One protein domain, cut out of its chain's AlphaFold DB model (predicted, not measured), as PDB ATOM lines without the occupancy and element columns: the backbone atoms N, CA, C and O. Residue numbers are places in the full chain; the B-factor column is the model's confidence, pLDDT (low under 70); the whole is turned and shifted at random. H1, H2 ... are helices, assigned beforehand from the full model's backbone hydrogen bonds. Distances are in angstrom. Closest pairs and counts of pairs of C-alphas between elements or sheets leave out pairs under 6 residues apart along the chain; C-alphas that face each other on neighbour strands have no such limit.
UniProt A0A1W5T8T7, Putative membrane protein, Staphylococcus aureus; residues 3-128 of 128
ATOM      1  N   LEU A   3      29.740 -30.883  53.613       37.31
ATOM      2  CA  LEU A   3      29.688 -31.115  52.159       37.31
ATOM      3  C   LEU A   3      29.858 -29.845  51.295       37.31
ATOM      4  O   LEU A   3      30.364 -29.928  50.179       37.31
ATOM      5  N   LYS A   4      29.459 -28.659  51.787       44.88
ATOM      6  CA  LYS A   4      29.527 -27.405  51.001       44.88
ATOM      7  C   LYS A   4      30.957 -26.883  50.791       44.88
ATOM      8  O   LYS A   4      31.200 -26.233  49.777       44.88
ATOM      9  N   TYR A   5      31.882 -27.159  51.713       47.72
ATOM     10  CA  TYR A   5      33.272 -26.686  51.628       47.72
ATOM     11  C   TYR A   5      34.138 -27.563  50.721       47.72
ATOM     12  O   TYR A   5      34.896 -27.035  49.912       47.72
ATOM     13  N   ILE A   6      33.955 -28.885  50.789       49.31
ATOM     14  CA  ILE A   6      34.702 -29.859  49.976       49.31
ATOM     15  C   ILE A   6      34.516 -29.558  48.480       49.31
ATOM     16  O   ILE A   6      35.484 -29.489  47.731       49.31
ATOM     17  N   ASN A   7      33.285 -29.238  48.066       55.28
ATOM     18  CA  ASN A   7      32.970 -28.958  46.666       55.28
ATOM     19  C   ASN A   7      33.582 -27.650  46.128       55.28
ATOM     20  O   ASN A   7      33.828 -27.545  44.932       55.28
ATOM     21  N   LYS A   8      33.828 -26.637  46.974       60.50
ATOM     22  CA  LYS A   8      34.497 -25.396  46.532       60.50
ATOM     23  C   LYS A   8      35.999 -25.609  46.351       60.50
ATOM     24  O   LYS A   8      36.564 -25.118  45.382       60.50
ATOM     25  N   ILE A   9      36.619 -26.371  47.251       68.00
ATOM     26  CA  ILE A   9      38.057 -26.666  47.222       68.00
ATOM     27  C   ILE A   9      38.410 -27.497  45.982       68.00
ATOM     28  O   ILE A   9      39.337 -27.137  45.264       68.00
ATOM     29  N   SER A  10      37.631 -28.534  45.659       65.50
ATOM     30  CA  SER A  10      37.872 -29.358  44.466       65.50
ATOM     31  C   SER A  10      37.776 -28.571  43.153       65.50
ATOM     32  O   SER A  10      38.573 -28.802  42.249       65.50
ATOM     33  N   VAL A  11      36.851 -27.609  43.049       70.50
ATOM     34  CA  VAL A  11      36.721 -26.749  41.856       70.50
ATOM     35  C   VAL A  11      37.907 -25.791  41.726       70.50
ATOM     36  O   VAL A  11      38.427 -25.610  40.628       70.50
ATOM     37  N   ILE A  12      38.370 -25.212  42.838       74.19
ATOM     38  CA  ILE A  12      39.540 -24.319  42.856       74.19
ATOM     39  C   ILE A  12      40.812 -25.084  42.469       74.19
ATOM     40  O   ILE A  12      41.574 -24.614  41.627       74.19
ATOM     41  N   ILE A  13      41.016 -26.278  43.034       78.56
ATOM     42  CA  ILE A  13      42.150 -27.146  42.689       78.56
ATOM     43  C   ILE A  13      42.087 -27.532  41.206       78.56
ATOM     44  O   ILE A  13      43.094 -27.432  40.513       78.56
ATOM     45  N   GLY A  14      40.905 -27.895  40.695       77.69
ATOM     46  CA  GLY A  14      40.716 -28.213  39.277       77.69
ATOM     47  C   GLY A  14      41.089 -27.054  38.349       77.69
ATOM     48  O   GLY A  14      41.805 -27.263  37.375       77.69
ATOM     49  N   LEU A  15      40.675 -25.825  38.676       76.50
ATOM     50  CA  LEU A  15      41.025 -24.624  37.905       76.50
ATOM     51  C   LEU A  15      42.529 -24.320  37.937       76.50
ATOM     52  O   LEU A  15      43.093 -23.961  36.906       76.50
ATOM     53  N   LEU A  16      43.186 -24.496  39.088       82.06
ATOM     54  CA  LEU A  16      44.637 -24.317  39.213       82.06
ATOM     55  C   LEU A  16      45.413 -25.326  38.359       82.06
ATOM     56  O   LEU A  16      46.313 -24.933  37.621       82.06
ATOM     57  N   VAL A  17      45.037 -26.608  38.412       82.38
ATOM     58  CA  VAL A  17      45.663 -27.667  37.600       82.38
ATOM     59  C   VAL A  17      45.487 -27.381  36.109       82.38
ATOM     60  O   VAL A  17      46.442 -27.484  35.342       82.38
ATOM     61  N   LEU A  18      44.288 -26.960  35.700       79.12
ATOM     62  CA  LEU A  18      43.987 -26.619  34.311       79.12
ATOM     63  C   LEU A  18      44.805 -25.407  33.833       79.12
ATOM     64  O   LEU A  18      45.319 -25.414  32.717       79.12
ATOM     65  N   GLY A  19      44.989 -24.400  34.693       79.31
ATOM     66  CA  GLY A  19      45.842 -23.242  34.419       79.31
ATOM     67  C   GLY A  19      47.313 -23.615  34.220       79.31
ATOM     68  O   GLY A  19      47.924 -23.190  33.241       79.31
ATOM     69  N   ILE A  20      47.867 -24.466  35.093       81.94
ATOM     70  CA  ILE A  20      49.245 -24.975  34.966       81.94
ATOM     71  C   ILE A  20      49.414 -25.754  33.653       81.94
ATOM     72  O   ILE A  20      50.414 -25.586  32.956       81.94
ATOM     73  N   PHE A  21      48.418 -26.563  33.286       80.50
ATOM     74  CA  PHE A  21      48.444 -27.355  32.059       80.50
ATOM     75  C   PHE A  21      48.420 -26.484  30.795       80.50
ATOM     76  O   PHE A  21      49.181 -26.732  29.861       80.50
ATOM     77  N   ILE A  22      47.605 -25.423  30.780       76.00
ATOM     78  CA  ILE A  22      47.576 -24.453  29.675       76.00
ATOM     79  C   ILE A  22      48.943 -23.778  29.529       76.00
ATOM     80  O   ILE A  22      49.487 -23.761  28.428       76.00
ATOM     81  N   ILE A  23      49.534 -23.297  30.631       77.88
ATOM     82  CA  ILE A  23      50.857 -22.651  30.624       77.88
ATOM     83  C   ILE A  23      51.920 -23.608  30.064       77.88
ATOM     84  O   ILE A  23      52.670 -23.234  29.163       77.88
ATOM     85  N   ALA A  24      51.950 -24.860  30.531       78.00
ATOM     86  CA  ALA A  24      52.903 -25.863  30.056       78.00
ATOM     87  C   ALA A  24      52.787 -26.122  28.540       78.00
ATOM     88  O   ALA A  24      53.799 -26.255  27.851       78.00
ATOM     89  N   ILE A  25      51.567 -26.141  27.994       74.62
ATOM     90  CA  ILE A  25      51.325 -26.323  26.554       74.62
ATOM     91  C   ILE A  25      51.743 -25.088  25.750       74.62
ATOM     92  O   ILE A  25      52.324 -25.228  24.671       74.62
ATOM     93  N   THR A  26      51.488 -23.880  26.258       71.31
ATOM     94  CA  THR A  26      51.864 -22.632  25.578       71.31
ATOM     95  C   THR A  26      53.383 -22.531  25.383       71.31
ATOM     96  O   THR A  26      53.839 -22.214  24.279       71.31
ATOM     97  N   PHE A  27      54.168 -22.879  26.408       74.50
ATOM     98  CA  PHE A  27      55.637 -22.825  26.379       74.50
ATOM     99  C   PHE A  27      56.315 -24.089  25.822       74.50
ATOM    100  O   PHE A  27      57.530 -24.102  25.659       74.50
ATOM    101  N   SER A  28      55.561 -25.138  25.478       77.81
ATOM    102  CA  SER A  28      56.125 -26.366  24.899       77.81
ATOM    103  C   SER A  28      56.668 -26.132  23.487       77.81
ATOM    104  O   SER A  28      55.921 -25.751  22.590       77.81
ATOM    105  N   GLU A  29      57.949 -26.394  23.243       76.31
ATOM    106  CA  GLU A  29      58.555 -26.286  21.903       76.31
ATOM    107  C   GLU A  29      58.117 -27.413  20.948       76.31
ATOM    108  O   GLU A  29      58.247 -27.292  19.734       76.31
ATOM    109  N   TYR A  30      57.523 -28.484  21.486       78.00
ATOM    110  CA  TYR A  30      57.167 -29.700  20.744       78.00
ATOM    111  C   TYR A  30      55.809 -29.635  20.027       78.00
ATOM    112  O   TYR A  30      55.449 -30.563  19.306       78.00
ATOM    113  N   ILE A  31      55.026 -28.574  20.239       77.31
ATOM    114  CA  ILE A  31      53.661 -28.443  19.709       77.31
ATOM    115  C   ILE A  31      53.626 -27.369  18.625       77.31
ATOM    116  O   ILE A  31      54.099 -26.249  18.827       77.31
ATOM    117  N   THR A  32      53.008 -27.684  17.484       82.75
ATOM    118  CA  THR A  32      52.852 -26.723  16.389       82.75
ATOM    119  C   THR A  32      52.015 -25.506  16.823       82.75
ATOM    120  O   THR A  32      51.067 -25.648  17.605       82.75
ATOM    121  N   PRO A  33      52.304 -24.297  16.305       81.25
ATOM    122  CA  PRO A  33      51.633 -23.065  16.738       81.25
ATOM    123  C   PRO A  33      50.103 -23.123  16.620       81.25
ATOM    124  O   PRO A  33      49.387 -22.676  17.512       81.25
ATOM    125  N   ILE A  34      49.596 -23.746  15.552       83.81
ATOM    126  CA  ILE A  34      48.156 -23.906  15.302       83.81
ATOM    127  C   ILE A  34      47.493 -24.693  16.441       83.81
ATOM    128  O   ILE A  34      46.468 -24.269  16.975       83.81
ATOM    129  N   VAL A  35      48.099 -25.804  16.864       80.50
ATOM    130  CA  VAL A  35      47.567 -26.646  17.944       80.50
ATOM    131  C   VAL A  35      47.590 -25.897  19.281       80.50
ATOM    132  O   VAL A  35      46.618 -25.970  20.034       80.50
ATOM    133  N   LYS A  36      48.632 -25.098  19.553       79.94
ATOM    134  CA  LYS A  36      48.690 -24.244  20.754       79.94
ATOM    135  C   LYS A  36      47.536 -23.248  20.812       79.94
ATOM    136  O   LYS A  36      46.910 -23.107  21.863       79.94
ATOM    137  N   HIS A  37      47.236 -22.572  19.702       80.94
ATOM    138  CA  HIS A  37      46.136 -21.607  19.644       80.94
ATOM    139  C   HIS A  37      44.777 -22.273  19.879       80.94
ATOM    140  O   HIS A  37      43.976 -21.749  20.654       80.94
ATOM    141  N   VAL A  38      44.543 -23.453  19.293       86.00
ATOM    142  CA  VAL A  38      43.301 -24.218  19.494       86.00
ATOM    143  C   VAL A  38      43.138 -24.643  20.955       86.00
ATOM    144  O   VAL A  38      42.084 -24.409  21.546       86.00
ATOM    145  N   ILE A  39      44.180 -25.211  21.572       82.81
ATOM    146  CA  ILE A  39      44.125 -25.644  22.978       82.81
ATOM    147  C   ILE A  39      43.911 -24.448  23.910       82.81
ATOM    148  O   ILE A  39      43.080 -24.512  24.815       82.81
ATOM    149  N   THR A  40      44.617 -23.342  23.669       80.94
ATOM    150  CA  THR A  40      44.468 -22.114  24.464       80.94
ATOM    151  C   THR A  40      43.042 -21.570  24.361       80.94
ATOM    152  O   THR A  40      42.438 -21.243  25.381       80.94
ATOM    153  N   PHE A  41      42.467 -21.533  23.155       86.00
ATOM    154  CA  PHE A  41      41.088 -21.095  22.935       86.00
ATOM    155  C   PHE A  41      40.078 -21.963  23.699       86.00
ATOM    156  O   PHE A  41      39.228 -21.433  24.416       86.00
ATOM    157  N   ILE A  42      40.205 -23.291  23.610       86.69
ATOM    158  CA  ILE A  42      39.343 -24.233  24.341       86.69
ATOM    159  C   ILE A  42      39.487 -24.031  25.855       86.69
ATOM    160  O   ILE A  42      38.484 -23.982  26.569       86.69
ATOM    161  N   GLY A  43      40.718 -23.870  26.347       83.12
ATOM    162  CA  GLY A  43      40.997 -23.621  27.760       83.12
ATOM    163  C   GLY A  43      40.314 -22.356  28.280       83.12
ATOM    164  O   GLY A  43      39.625 -22.396  29.300       83.12
ATOM    165  N   VAL A  44      40.426 -21.247  27.543       85.19
ATOM    166  CA  VAL A  44      39.750 -19.983  27.880       85.19
ATOM    167  C   VAL A  44      38.228 -20.150  27.874       85.19
ATOM    168  O   VAL A  44      37.552 -19.692  28.797       85.19
ATOM    169  N   LEU A  45      37.674 -20.854  26.885       89.44
ATOM    170  CA  LEU A  45      36.233 -21.092  26.780       89.44
ATOM    171  C   LEU A  45      35.698 -21.914  27.970       89.44
ATOM    172  O   LEU A  45      34.654 -21.580  28.535       89.44
ATOM    173  N   MET A  46      36.445 -22.924  28.424       85.56
ATOM    174  CA  MET A  46      36.110 -23.716  29.616       85.56
ATOM    175  C   MET A  46      36.110 -22.875  30.900       85.56
ATOM    176  O   MET A  46      35.230 -23.041  31.755       85.56
ATOM    177  N   ILE A  47      37.055 -21.939  31.033       83.50
ATOM    178  CA  ILE A  47      37.104 -21.004  32.165       83.50
ATOM    179  C   ILE A  47      35.868 -20.096  32.151       83.50
ATOM    180  O   ILE A  47      35.204 -19.950  33.178       83.50
ATOM    181  N   MET A  48      35.501 -19.553  30.987       87.50
ATOM    182  CA  MET A  48      34.320 -18.694  30.844       87.50
ATOM    183  C   MET A  48      33.026 -19.418  31.240       87.50
ATOM    184  O   MET A  48      32.241 -18.889  32.031       87.50
ATOM    185  N   ILE A  49      32.823 -20.654  30.768       87.75
ATOM    186  CA  ILE A  49      31.663 -21.476  31.155       87.75
ATOM    187  C   ILE A  49      31.649 -21.720  32.670       87.75
ATOM    188  O   ILE A  49      30.599 -21.604  33.311       87.75
ATOM    189  N   SER A  50      32.813 -22.008  33.256       82.38
ATOM    190  CA  SER A  50      32.959 -22.251  34.695       82.38
ATOM    191  C   SER A  50      32.566 -21.027  35.527       82.38
ATOM    192  O   SER A  50      31.822 -21.162  36.503       82.38
ATOM    193  N   ILE A  51      33.000 -19.828  35.123       83.94
ATOM    194  CA  ILE A  51      32.659 -18.564  35.795       83.94
ATOM    195  C   ILE A  51      31.150 -18.301  35.722       83.94
ATOM    196  O   ILE A  51      30.528 -18.012  36.745       83.94
ATOM    197  N   ILE A  52      30.539 -18.457  34.542       89.25
ATOM    198  CA  ILE A  52      29.092 -18.260  34.351       89.25
ATOM    199  C   ILE A  52      28.290 -19.246  35.213       89.25
ATOM    200  O   ILE A  52      27.324 -18.858  35.876       89.25
ATOM    201  N   GLY A  53      28.695 -20.518  35.241       86.00
ATOM    202  CA  GLY A  53      28.064 -21.541  36.074       86.00
ATOM    203  C   GLY A  53      28.174 -21.228  37.569       86.00
ATOM    204  O   GLY A  53      27.183 -21.320  38.300       86.00
ATOM    205  N   ALA A  54      29.357 -20.801  38.022       84.19
ATOM    206  CA  ALA A  54      29.586 -20.393  39.404       84.19
ATOM    207  C   ALA A  54      28.717 -19.188  39.791       84.19
ATOM    208  O   ALA A  54      28.057 -19.227  40.831       84.19
ATOM    209  N   TYR A  55      28.645 -18.166  38.932       84.25
ATOM    210  CA  TYR A  55      27.799 -16.991  39.141       84.25
ATOM    211  C   TYR A  55      26.320 -17.373  39.283       84.25
ATOM    212  O   TYR A  55      25.686 -17.035  40.285       84.25
ATOM    213  N   LYS A  56      25.781 -18.169  38.347       86.69
ATOM    214  CA  LYS A  56      24.388 -18.648  38.419       86.69
ATOM    215  C   LYS A  56      24.104 -19.404  39.715       86.69
ATOM    216  O   LYS A  56      23.050 -19.219  40.320       86.69
ATOM    217  N   LYS A  57      25.041 -20.241  40.167       86.94
ATOM    218  CA  LYS A  57      24.897 -20.982  41.424       86.94
ATOM    219  C   LYS A  57      24.841 -20.055  42.638       86.94
ATOM    220  O   LYS A  57      24.021 -20.290  43.519       86.94
ATOM    221  N   VAL A  58      25.678 -19.017  42.683       86.31
ATOM    222  CA  VAL A  58      25.663 -18.021  43.767       86.31
ATOM    223  C   VAL A  58      24.318 -17.300  43.821       86.31
ATOM    224  O   VAL A  58      23.733 -17.212  44.897       86.31
ATOM    225  N   VAL A  59      23.791 -16.865  42.673       87.06
ATOM    226  CA  VAL A  59      22.474 -16.210  42.587       87.06
ATOM    227  C   VAL A  59      21.356 -17.139  43.078       87.06
ATOM    228  O   VAL A  59      20.537 -16.750  43.910       87.06
ATOM    229  N   LEU A  60      21.355 -18.402  42.642       90.19
ATOM    230  CA  LEU A  60      20.376 -19.395  43.098       90.19
ATOM    231  C   LEU A  60      20.471 -19.674  44.606       90.19
ATOM    232  O   LEU A  60      19.442 -19.785  45.275       90.19
ATOM    233  N   ASP A  61      21.683 -19.795  45.147       91.06
ATOM    234  CA  ASP A  61      21.904 -20.005  46.580       91.06
ATOM    235  C   ASP A  61      21.456 -18.782  47.398       91.06
ATOM    236  O   ASP A  61      20.824 -18.952  48.443       91.06
ATOM    237  N   TYR A  62      21.722 -17.564  46.914       90.31
ATOM    238  CA  TYR A  62      21.253 -16.320  47.528       90.31
ATOM    239  C   TYR A  62      19.724 -16.273  47.586       90.31
ATOM    240  O   TYR A  62      19.141 -16.088  48.655       90.31
ATOM    241  N   ARG A  63      19.065 -16.550  46.459       93.38
ATOM    242  CA  ARG A  63      17.603 -16.599  46.367       93.38
ATOM    243  C   ARG A  63      16.997 -17.629  47.321       93.38
ATOM    244  O   ARG A  63      16.045 -17.322  48.036       93.38
ATOM    245  N   LYS A  64      17.554 -18.845  47.372       94.62
ATOM    246  CA  LYS A  64      17.112 -19.890  48.315       94.62
ATOM    247  C   LYS A  64      17.244 -19.434  49.765       94.62
ATOM    248  O   LYS A  64      16.355 -19.697  50.572       94.62
ATOM    249  N   ASN A  65      18.334 -18.743  50.092       95.44
ATOM    250  CA  ASN A  65      18.545 -18.191  51.422       95.44
ATOM    251  C   ASN A  65      17.501 -17.114  51.765       95.44
ATOM    252  O   ASN A  65      16.942 -17.156  52.856       95.44
ATOM    253  N   LEU A  66      17.167 -16.215  50.832       95.81
ATOM    254  CA  LEU A  66      16.109 -15.217  51.038       95.81
ATOM    255  C   LEU A  66      14.742 -15.846  51.294       95.81
ATOM    256  O   LEU A  66      14.089 -15.503  52.275       95.81
ATOM    257  N   ILE A  67      14.329 -16.804  50.463       96.88
ATOM    258  CA  ILE A  67      13.051 -17.506  50.657       96.88
ATOM    259  C   ILE A  67      13.048 -18.242  52.002       96.88
ATOM    260  O   ILE A  67      12.054 -18.211  52.724       96.88
ATOM    261  N   SER A  68      14.176 -18.841  52.401       97.38
ATOM    262  CA  SER A  68      14.301 -19.461  53.722       97.38
ATOM    263  C   SER A  68      14.139 -18.454  54.865       97.38
ATOM    264  O   SER A  68      13.523 -18.795  55.874       97.38
ATOM    265  N   GLN A  69      14.683 -17.239  54.740       97.25
ATOM    266  CA  GLN A  69      14.521 -16.180  55.743       97.25
ATOM    267  C   GLN A  69      13.065 -15.708  55.820       97.25
ATOM    268  O   GLN A  69      12.506 -15.652  56.911       97.25
ATOM    269  N   ILE A  70      12.422 -15.480  54.672       97.94
ATOM    270  CA  ILE A  70      10.997 -15.133  54.569       97.94
ATOM    271  C   ILE A  70      10.125 -16.201  55.242       97.94
ATOM    272  O   ILE A  70       9.297 -15.879  56.091       97.94
ATOM    273  N   ASN A  71      10.360 -17.480  54.942       97.75
ATOM    274  CA  ASN A  71       9.628 -18.592  55.549       97.75
ATOM    275  C   ASN A  71       9.821 -18.652  57.071       97.75
ATOM    276  O   ASN A  71       8.878 -18.946  57.800       97.75
ATOM    277  N   ASN A  72      11.028 -18.367  57.565       97.19
ATOM    278  CA  ASN A  72      11.286 -18.314  59.002       97.19
ATOM    279  C   ASN A  72      10.579 -17.129  59.672       97.19
ATOM    280  O   ASN A  72      10.049 -17.298  60.767       97.19
ATOM    281  N   ASN A  73      10.528 -15.964  59.024       97.06
ATOM    282  CA  ASN A  73       9.816 -14.802  59.556       97.06
ATOM    283  C   ASN A  73       8.301 -15.042  59.588       97.06
ATOM    284  O   ASN A  73       7.682 -14.796  60.616       97.06
ATOM    285  N   MET A  74       7.723 -15.640  58.539       96.94
ATOM    286  CA  MET A  74       6.312 -16.055  58.544       96.94
ATOM    287  C   MET A  74       6.002 -17.026  59.693       96.94
ATOM    288  O   MET A  74       5.017 -16.846  60.399       96.94
ATOM    289  N   LYS A  75       6.869 -18.014  59.958       96.12
ATOM    290  CA  LYS A  75       6.690 -18.912  61.117       96.12
ATOM    291  C   LYS A  75       6.683 -18.162  62.448       96.12
ATOM    292  O   LYS A  75       5.899 -18.500  63.326       96.12
ATOM    293  N   LYS A  76       7.562 -17.167  62.613       95.00
ATOM    294  CA  LYS A  76       7.607 -16.332  63.826       95.00
ATOM    295  C   LYS A  76       6.364 -15.450  63.971       95.00
ATOM    296  O   LYS A  76       5.943 -15.199  65.091       95.00
ATOM    297  N   LEU A  77       5.763 -15.045  62.853       94.38
ATOM    298  CA  LEU A  77       4.470 -14.360  62.780       94.38
ATOM    299  C   LEU A  77       3.272 -15.322  62.881       94.38
ATOM    300  O   LEU A  77       2.150 -14.948  62.561       94.38
ATOM    301  N   SER A  78       3.495 -16.562  63.327       95.00
ATOM    302  CA  SER A  78       2.452 -17.569  63.554       95.00
ATOM    303  C   SER A  78       1.696 -18.035  62.303       95.00
ATOM    304  O   SER A  78       0.617 -18.610  62.426       95.00
ATOM    305  N   PHE A  79       2.261 -17.865  61.103       95.56
ATOM    306  CA  PHE A  79       1.703 -18.474  59.893       95.56
ATOM    307  C   PHE A  79       1.807 -20.000  59.980       95.56
ATOM    308  O   PHE A  79       2.845 -20.558  60.358       95.56
ATOM    309  N   SER A  80       0.745 -20.687  59.569       96.44
ATOM    310  CA  SER A  80       0.719 -22.142  59.509       96.44
ATOM    311  C   SER A  80       1.643 -22.679  58.411       96.44
ATOM    312  O   SER A  80       2.005 -22.002  57.445       96.44
ATOM    313  N   LYS A  81       2.024 -23.954  58.532       95.81
ATOM    314  CA  LYS A  81       2.843 -24.625  57.515       95.81
ATOM    315  C   LYS A  81       2.158 -24.624  56.140       95.81
ATOM    316  O   LYS A  81       2.832 -24.385  55.143       95.81
ATOM    317  N   GLN A  82       0.845 -24.849  56.112       96.50
ATOM    318  CA  GLN A  82       0.058 -24.875  54.882       96.50
ATOM    319  C   GLN A  82       0.049 -23.504  54.193       96.50
ATOM    320  O   GLN A  82       0.345 -23.409  53.007       96.50
ATOM    321  N   GLU A  83      -0.166 -22.425  54.948       95.56
ATOM    322  CA  GLU A  83      -0.126 -21.060  54.413       95.56
ATOM    323  C   GLU A  83       1.230 -20.698  53.801       95.56
ATOM    324  O   GLU A  83       1.296 -19.990  52.790       95.56
ATOM    325  N   ILE A  84       2.319 -21.169  54.413       96.00
ATOM    326  CA  ILE A  84       3.674 -20.977  53.893       96.00
ATOM    327  C   ILE A  84       3.872 -21.779  52.603       96.00
ATOM    328  O   ILE A  84       4.471 -21.258  51.660       96.00
ATOM    329  N   GLU A  85       3.386 -23.021  52.546       96.06
ATOM    330  CA  GLU A  85       3.472 -23.888  51.364       96.06
ATOM    331  C   GLU A  85       2.713 -23.295  50.169       96.06
ATOM    332  O   GLU A  85       3.290 -23.160  49.088       96.06
ATOM    333  N   GLU A  86       1.482 -22.824  50.377       96.56
ATOM    334  CA  GLU A  86       0.658 -22.172  49.348       96.56
ATOM    335  C   GLU A  86       1.341 -20.924  48.761       96.56
ATOM    336  O   GLU A  86       1.264 -20.649  47.561       96.56
ATOM    337  N   ARG A  87       2.100 -20.191  49.586       95.88
ATOM    338  CA  ARG A  87       2.836 -18.987  49.170       95.88
ATOM    339  C   ARG A  87       4.145 -19.287  48.435       95.88
ATOM    340  O   ARG A  87       4.695 -18.376  47.811       95.88
ATOM    341  N   GLN A  88       4.647 -20.529  48.431       96.81
ATOM    342  CA  GLN A  88       5.911 -20.850  47.749       96.81
ATOM    343  C   GLN A  88       5.831 -20.630  46.238       96.81
ATOM    344  O   GLN A  88       6.821 -20.208  45.645       96.81
ATOM    345  N   ILE A  89       4.674 -20.866  45.611       95.62
ATOM    346  CA  ILE A  89       4.484 -20.607  44.174       95.62
ATOM    347  C   ILE A  89       4.724 -19.123  43.879       95.62
ATOM    348  O   ILE A  89       5.497 -18.775  42.987       95.62
ATOM    349  N   TYR A  90       4.124 -18.239  44.680       96.50
ATOM    350  CA  TYR A  90       4.305 -16.799  44.533       96.50
ATOM    351  C   TYR A  90       5.761 -16.385  44.766       96.50
ATOM    352  O   TYR A  90       6.334 -15.692  43.923       96.50
ATOM    353  N   LEU A  91       6.370 -16.826  45.873       96.31
ATOM    354  CA  LEU A  91       7.746 -16.470  46.239       96.31
ATOM    355  C   LEU A  91       8.757 -16.939  45.184       96.31
ATOM    356  O   LEU A  91       9.637 -16.178  44.785       96.31
ATOM    357  N   ASN A  92       8.590 -18.155  44.659       94.94
ATOM    358  CA  ASN A  92       9.461 -18.700  43.620       94.94
ATOM    359  C   ASN A  92       9.351 -17.966  42.277       94.94
ATOM    360  O   ASN A  92      10.290 -18.067  41.490       94.94
ATOM    361  N   ASN A  93       8.305 -17.164  42.056       95.62
ATOM    362  CA  ASN A  93       8.113 -16.375  40.837       95.62
ATOM    363  C   ASN A  93       8.532 -14.896  40.968       95.62
ATOM    364  O   ASN A  93       8.477 -14.164  39.984       95.62
ATOM    365  N   GLN A  94       8.953 -14.422  42.150       95.62
ATOM    366  CA  GLN A  94       9.381 -13.021  42.327       95.62
ATOM    367  C   GLN A  94      10.851 -12.797  41.937       95.62
ATOM    368  O   GLN A  94      11.618 -13.745  41.864       95.62
ATOM    369  N   ASN A  95      11.294 -11.560  41.716       94.38
ATOM    370  CA  ASN A  95      12.727 -11.243  41.574       94.38
ATOM    371  C   ASN A  95      13.403 -11.036  42.951       94.38
ATOM    372  O   ASN A  95      12.711 -10.975  43.970       94.38
ATOM    373  N   GLU A  96      14.741 -10.944  43.008       92.44
ATOM    374  CA  GLU A  96      15.451 -10.776  44.291       92.44
ATOM    375  C   GLU A  96      15.038  -9.501  45.032       92.44
ATOM    376  O   GLU A  96      14.813  -9.544  46.237       92.44
ATOM    377  N   GLU A  97      14.883  -8.381  44.322       94.56
ATOM    378  CA  GLU A  97      14.506  -7.100  44.931       94.56
ATOM    379  C   GLU A  97      13.165  -7.201  45.668       94.56
ATOM    380  O   GLU A  97      13.010  -6.722  46.794       94.56
ATOM    381  N   LYS A  98      12.182  -7.862  45.052       96.56
ATOM    382  CA  LYS A  98      10.860  -8.031  45.647       96.56
ATOM    383  C   LYS A  98      10.871  -9.029  46.798       96.56
ATOM    384  O   LYS A  98      10.170  -8.801  47.778       96.56
ATOM    385  N   LEU A  99      11.693 -10.077  46.732       96.94
ATOM    386  CA  LEU A  99      11.925 -10.960  47.878       96.94
ATOM    387  C   LEU A  99      12.539 -10.193  49.058       96.94
ATOM    388  O   LEU A  99      12.078 -10.355  50.185       96.94
ATOM    389  N   GLU A 100      13.505  -9.306  48.814       96.94
ATOM    390  CA  GLU A 100      14.099  -8.475  49.870       96.94
ATOM    391  C   GLU A 100      13.071  -7.517  50.488       96.94
ATOM    392  O   GLU A 100      13.040  -7.344  51.705       96.94
ATOM    393  N   LYS A 101      12.190  -6.925  49.667       97.50
ATOM    394  CA  LYS A 101      11.079  -6.093  50.157       97.50
ATOM    395  C   LYS A 101      10.137  -6.893  51.054       97.50
ATOM    396  O   LYS A 101       9.871  -6.459  52.167       97.50
ATOM    397  N   ILE A 102       9.702  -8.076  50.611       97.00
ATOM    398  CA  ILE A 102       8.832  -8.965  51.403       97.00
ATOM    399  C   ILE A 102       9.496  -9.317  52.735       97.00
ATOM    400  O   ILE A 102       8.873  -9.205  53.787       97.00
ATOM    401  N   LYS A 103      10.776  -9.702  52.704       97.19
ATOM    402  CA  LYS A 103      11.547 -10.002  53.911       97.19
ATOM    403  C   LYS A 103      11.547  -8.820  54.885       97.19
ATOM    404  O   LYS A 103      11.219  -9.023  56.049       97.19
ATOM    405  N   LYS A 104      11.869  -7.612  54.409       96.62
ATOM    406  CA  LYS A 104      11.895  -6.394  55.236       96.62
ATOM    407  C   LYS A 104      10.533  -6.070  55.843       96.62
ATOM    408  O   LYS A 104      10.476  -5.674  56.999       96.62
ATOM    409  N   THR A 105       9.447  -6.255  55.094       96.50
ATOM    410  CA  THR A 105       8.088  -6.058  55.616       96.50
ATOM    411  C   THR A 105       7.794  -7.014  56.771       96.50
ATOM    412  O   THR A 105       7.360  -6.567  57.826       96.50
ATOM    413  N   LEU A 106       8.114  -8.303  56.624       95.81
ATOM    414  CA  LEU A 106       7.908  -9.281  57.699       95.81
ATOM    415  C   LEU A 106       8.807  -9.009  58.918       95.81
ATOM    416  O   LEU A 106       8.392  -9.231  60.050       95.81
ATOM    417  N   GLU A 107      10.040  -8.535  58.710       95.25
ATOM    418  CA  GLU A 107      10.931  -8.116  59.807       95.25
ATOM    419  C   GLU A 107      10.377  -6.900  60.557       95.25
ATOM    420  O   GLU A 107      10.448  -6.852  61.781       95.25
ATOM    421  N   PHE A 108       9.789  -5.943  59.840       94.31
ATOM    422  CA  PHE A 108       9.139  -4.787  60.448       94.31
ATOM    423  C   PHE A 108       7.934  -5.194  61.309       94.31
ATOM    424  O   PHE A 108       7.820  -4.739  62.444       94.31
ATOM    425  N   GLU A 109       7.079  -6.093  60.813       91.88
ATOM    426  CA  GLU A 109       5.947  -6.630  61.582       91.88
ATOM    427  C   GLU A 109       6.405  -7.382  62.839       91.88
ATOM    428  O   GLU A 109       5.814  -7.224  63.905       91.88
ATOM    429  N   LEU A 110       7.491  -8.156  62.745       90.88
ATOM    430  CA  LEU A 110       8.072  -8.838  63.904       90.88
ATOM    431  C   LEU A 110       8.557  -7.855  64.971       90.88
ATOM    432  O   LEU A 110       8.270  -8.051  66.150       90.88
ATOM    433  N   ASN A 111       9.250  -6.793  64.562       89.19
ATOM    434  CA  ASN A 111       9.731  -5.775  65.492       89.19
ATOM    435  C   ASN A 111       8.569  -5.028  66.163       89.19
ATOM    436  O   ASN A 111       8.639  -4.751  67.353       89.19
ATOM    437  N   ALA A 112       7.479  -4.765  65.436       87.06
ATOM    438  CA  ALA A 112       6.289  -4.139  66.011       87.06
ATOM    439  C   ALA A 112       5.644  -5.002  67.115       87.06
ATOM    440  O   ALA A 112       5.182  -4.467  68.121       87.06
ATOM    441  N   ILE A 113       5.646  -6.333  66.960       81.44
ATOM    442  CA  ILE A 113       5.157  -7.265  67.992       81.44
ATOM    443  C   ILE A 113       6.066  -7.255  69.227       81.44
ATOM    444  O   ILE A 113       5.573  -7.296  70.355       81.44
ATOM    445  N   ASP A 114       7.385  -7.231  69.034       77.62
ATOM    446  CA  ASP A 114       8.334  -7.172  70.150       77.62
ATOM    447  C   ASP A 114       8.230  -5.837  70.906       77.62
ATOM    448  O   ASP A 114       8.217  -5.834  72.141       77.62
ATOM    449  N   ASP A 115       8.051  -4.725  70.187       77.25
ATOM    450  CA  ASP A 115       7.782  -3.414  70.779       77.25
ATOM    451  C   ASP A 115       6.469  -3.418  71.573       77.25
ATOM    452  O   ASP A 115       6.422  -2.895  72.684       77.25
ATOM    453  N   GLU A 116       5.396  -4.037  71.071       74.88
ATOM    454  CA  GLU A 116       4.130  -4.120  71.809       74.88
ATOM    455  C   GLU A 116       4.278  -4.904  73.123       74.88
ATOM    456  O   GLU A 116       3.878  -4.415  74.185       74.88
ATOM    457  N   LYS A 117       4.950  -6.063  73.081       74.00
ATOM    458  CA  LYS A 117       5.244  -6.877  74.274       74.00
ATOM    459  C   LYS A 117       6.092  -6.137  75.302       74.00
ATOM    460  O   LYS A 117       5.953  -6.376  76.502       74.00
ATOM    461  N   PHE A 118       6.966  -5.233  74.863       75.69
ATOM    462  CA  PHE A 118       7.751  -4.398  75.769       75.69
ATOM    463  C   PHE A 118       6.858  -3.512  76.660       75.69
ATOM    464  O   PHE A 118       7.177  -3.292  77.831       75.69
ATOM    465  N   TYR A 119       5.711  -3.040  76.155       75.12
ATOM    466  CA  TYR A 119       4.797  -2.159  76.894       75.12
ATOM    467  C   TYR A 119       3.721  -2.893  77.722       75.12
ATOM    468  O   TYR A 119       3.057  -2.252  78.550       75.12
ATOM    469  N   ASP A 120       3.561  -4.212  77.576       73.94
ATOM    470  CA  ASP A 120       2.576  -5.018  78.323       73.94
ATOM    471  C   ASP A 120       2.670  -4.884  79.862       73.94
ATOM    472  O   ASP A 120       1.637  -4.696  80.528       73.94
ATOM    473  N   PRO A 121       3.868  -4.885  80.488       70.69
ATOM    474  CA  PRO A 121       3.992  -4.707  81.937       70.69
ATOM    475  C   PRO A 121       3.558  -3.313  82.417       70.69
ATOM    476  O   PRO A 121       3.157  -3.142  83.570       70.69
ATOM    477  N   ILE A 122       3.640  -2.301  81.549       70.06
ATOM    478  CA  ILE A 122       3.264  -0.917  81.866       70.06
ATOM    479  C   ILE A 122       1.745  -0.749  81.765       70.06
ATOM    480  O   ILE A 122       1.140  -0.109  82.625       70.06
ATOM    481  N   ARG A 123       1.111  -1.348  80.747       63.47
ATOM    482  CA  ARG A 123      -0.351  -1.306  80.569       63.47
ATOM    483  C   ARG A 123      -1.089  -2.063  81.671       63.47
ATOM    484  O   ARG A 123      -2.027  -1.516  82.245       63.47
ATOM    485  N   SER A 124      -0.625  -3.260  82.030       60.84
ATOM    486  CA  SER A 124      -1.248  -4.074  83.089       60.84
ATOM    487  C   SER A 124      -1.215  -3.414  84.475       60.84
ATOM    488  O   SER A 124      -2.131  -3.612  85.270       60.84
ATOM    489  N   LYS A 125      -0.206  -2.579  84.764       60.41
ATOM    490  CA  LYS A 125      -0.128  -1.792  86.008       60.41
ATOM    491  C   LYS A 125      -1.058  -0.577  86.052       60.41
ATOM    492  O   LYS A 125      -1.343  -0.116  87.147       60.41
ATOM    493  N   ARG A 126      -1.511  -0.043  84.911       58.25
ATOM    494  CA  ARG A 126      -2.444   1.104  84.860       58.25
ATOM    495  C   ARG A 126      -3.918   0.703  84.962       58.25
ATOM    496  O   ARG A 126      -4.760   1.577  85.118       58.25
ATOM    497  N   GLN A 127      -4.225  -0.585  84.816       57.88
ATOM    498  CA  GLN A 127      -5.587  -1.128  84.901       57.88
ATOM    499  C   GLN A 127      -5.915  -1.751  86.272       57.88
ATOM    500  O   GLN A 127      -6.994  -2.317  86.434       57.88
ATOM    501  N   LYS A 128      -5.000  -1.661  87.244       47.62
ATOM    502  CA  LYS A 128      -5.247  -1.942  88.665       47.62
ATOM    503  C   LYS A 128      -5.337  -0.634  89.429       47.62
ATOM    504  O   LYS A 128      -6.129  -0.602  90.392       47.62
TER     505      LYS A 128
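AT A GLANCE: This is residues 3 to 128 of the 128 residues of the protein "Putative membrane protein" of Staphylococcus aureus (UniProt A0A1W5T8T7). An extended rod runs along one long helix, H2, with H1 folded back beside its first part. H3 and H4 pack on its last part; residues 114 to 128 stick out. The printed part, all helix, has 126 residues with four named helices, a radius of gyration of the C-alphas of 26.4 A and spans of 96 by 28 by 24 A.

HOW THE PARTS SIT: H2, residues 33 to 76, is the hub. H1, residues 3 to 27, touches it in a hairpin at a shallow tilt of 16 degrees, closest C-alphas Thr 26 and Lys 36, 6.0 A. H4, residues 96 to 126, touches it, the same way, closest C-alphas Lys 103 and Ile 70, 5.2 A. H3, residues 81 to 92, touches it, closest C-alphas Ile 84 and Asn 71, 6.6 A. In H2 every O i to N i+4 pair is within hydrogen-bond range.

IN THESE COORDINATES: H2 runs 64.8 A from C-alpha 33 (51.633, -23.065, 16.738); H4 runs 45.9 A to C-alpha 126 (-2.444, 1.104, 84.860).

THE WHOLE: The printed part has no cut; pLDDT is under 70 in residues 3 to 10 and 123 to 128.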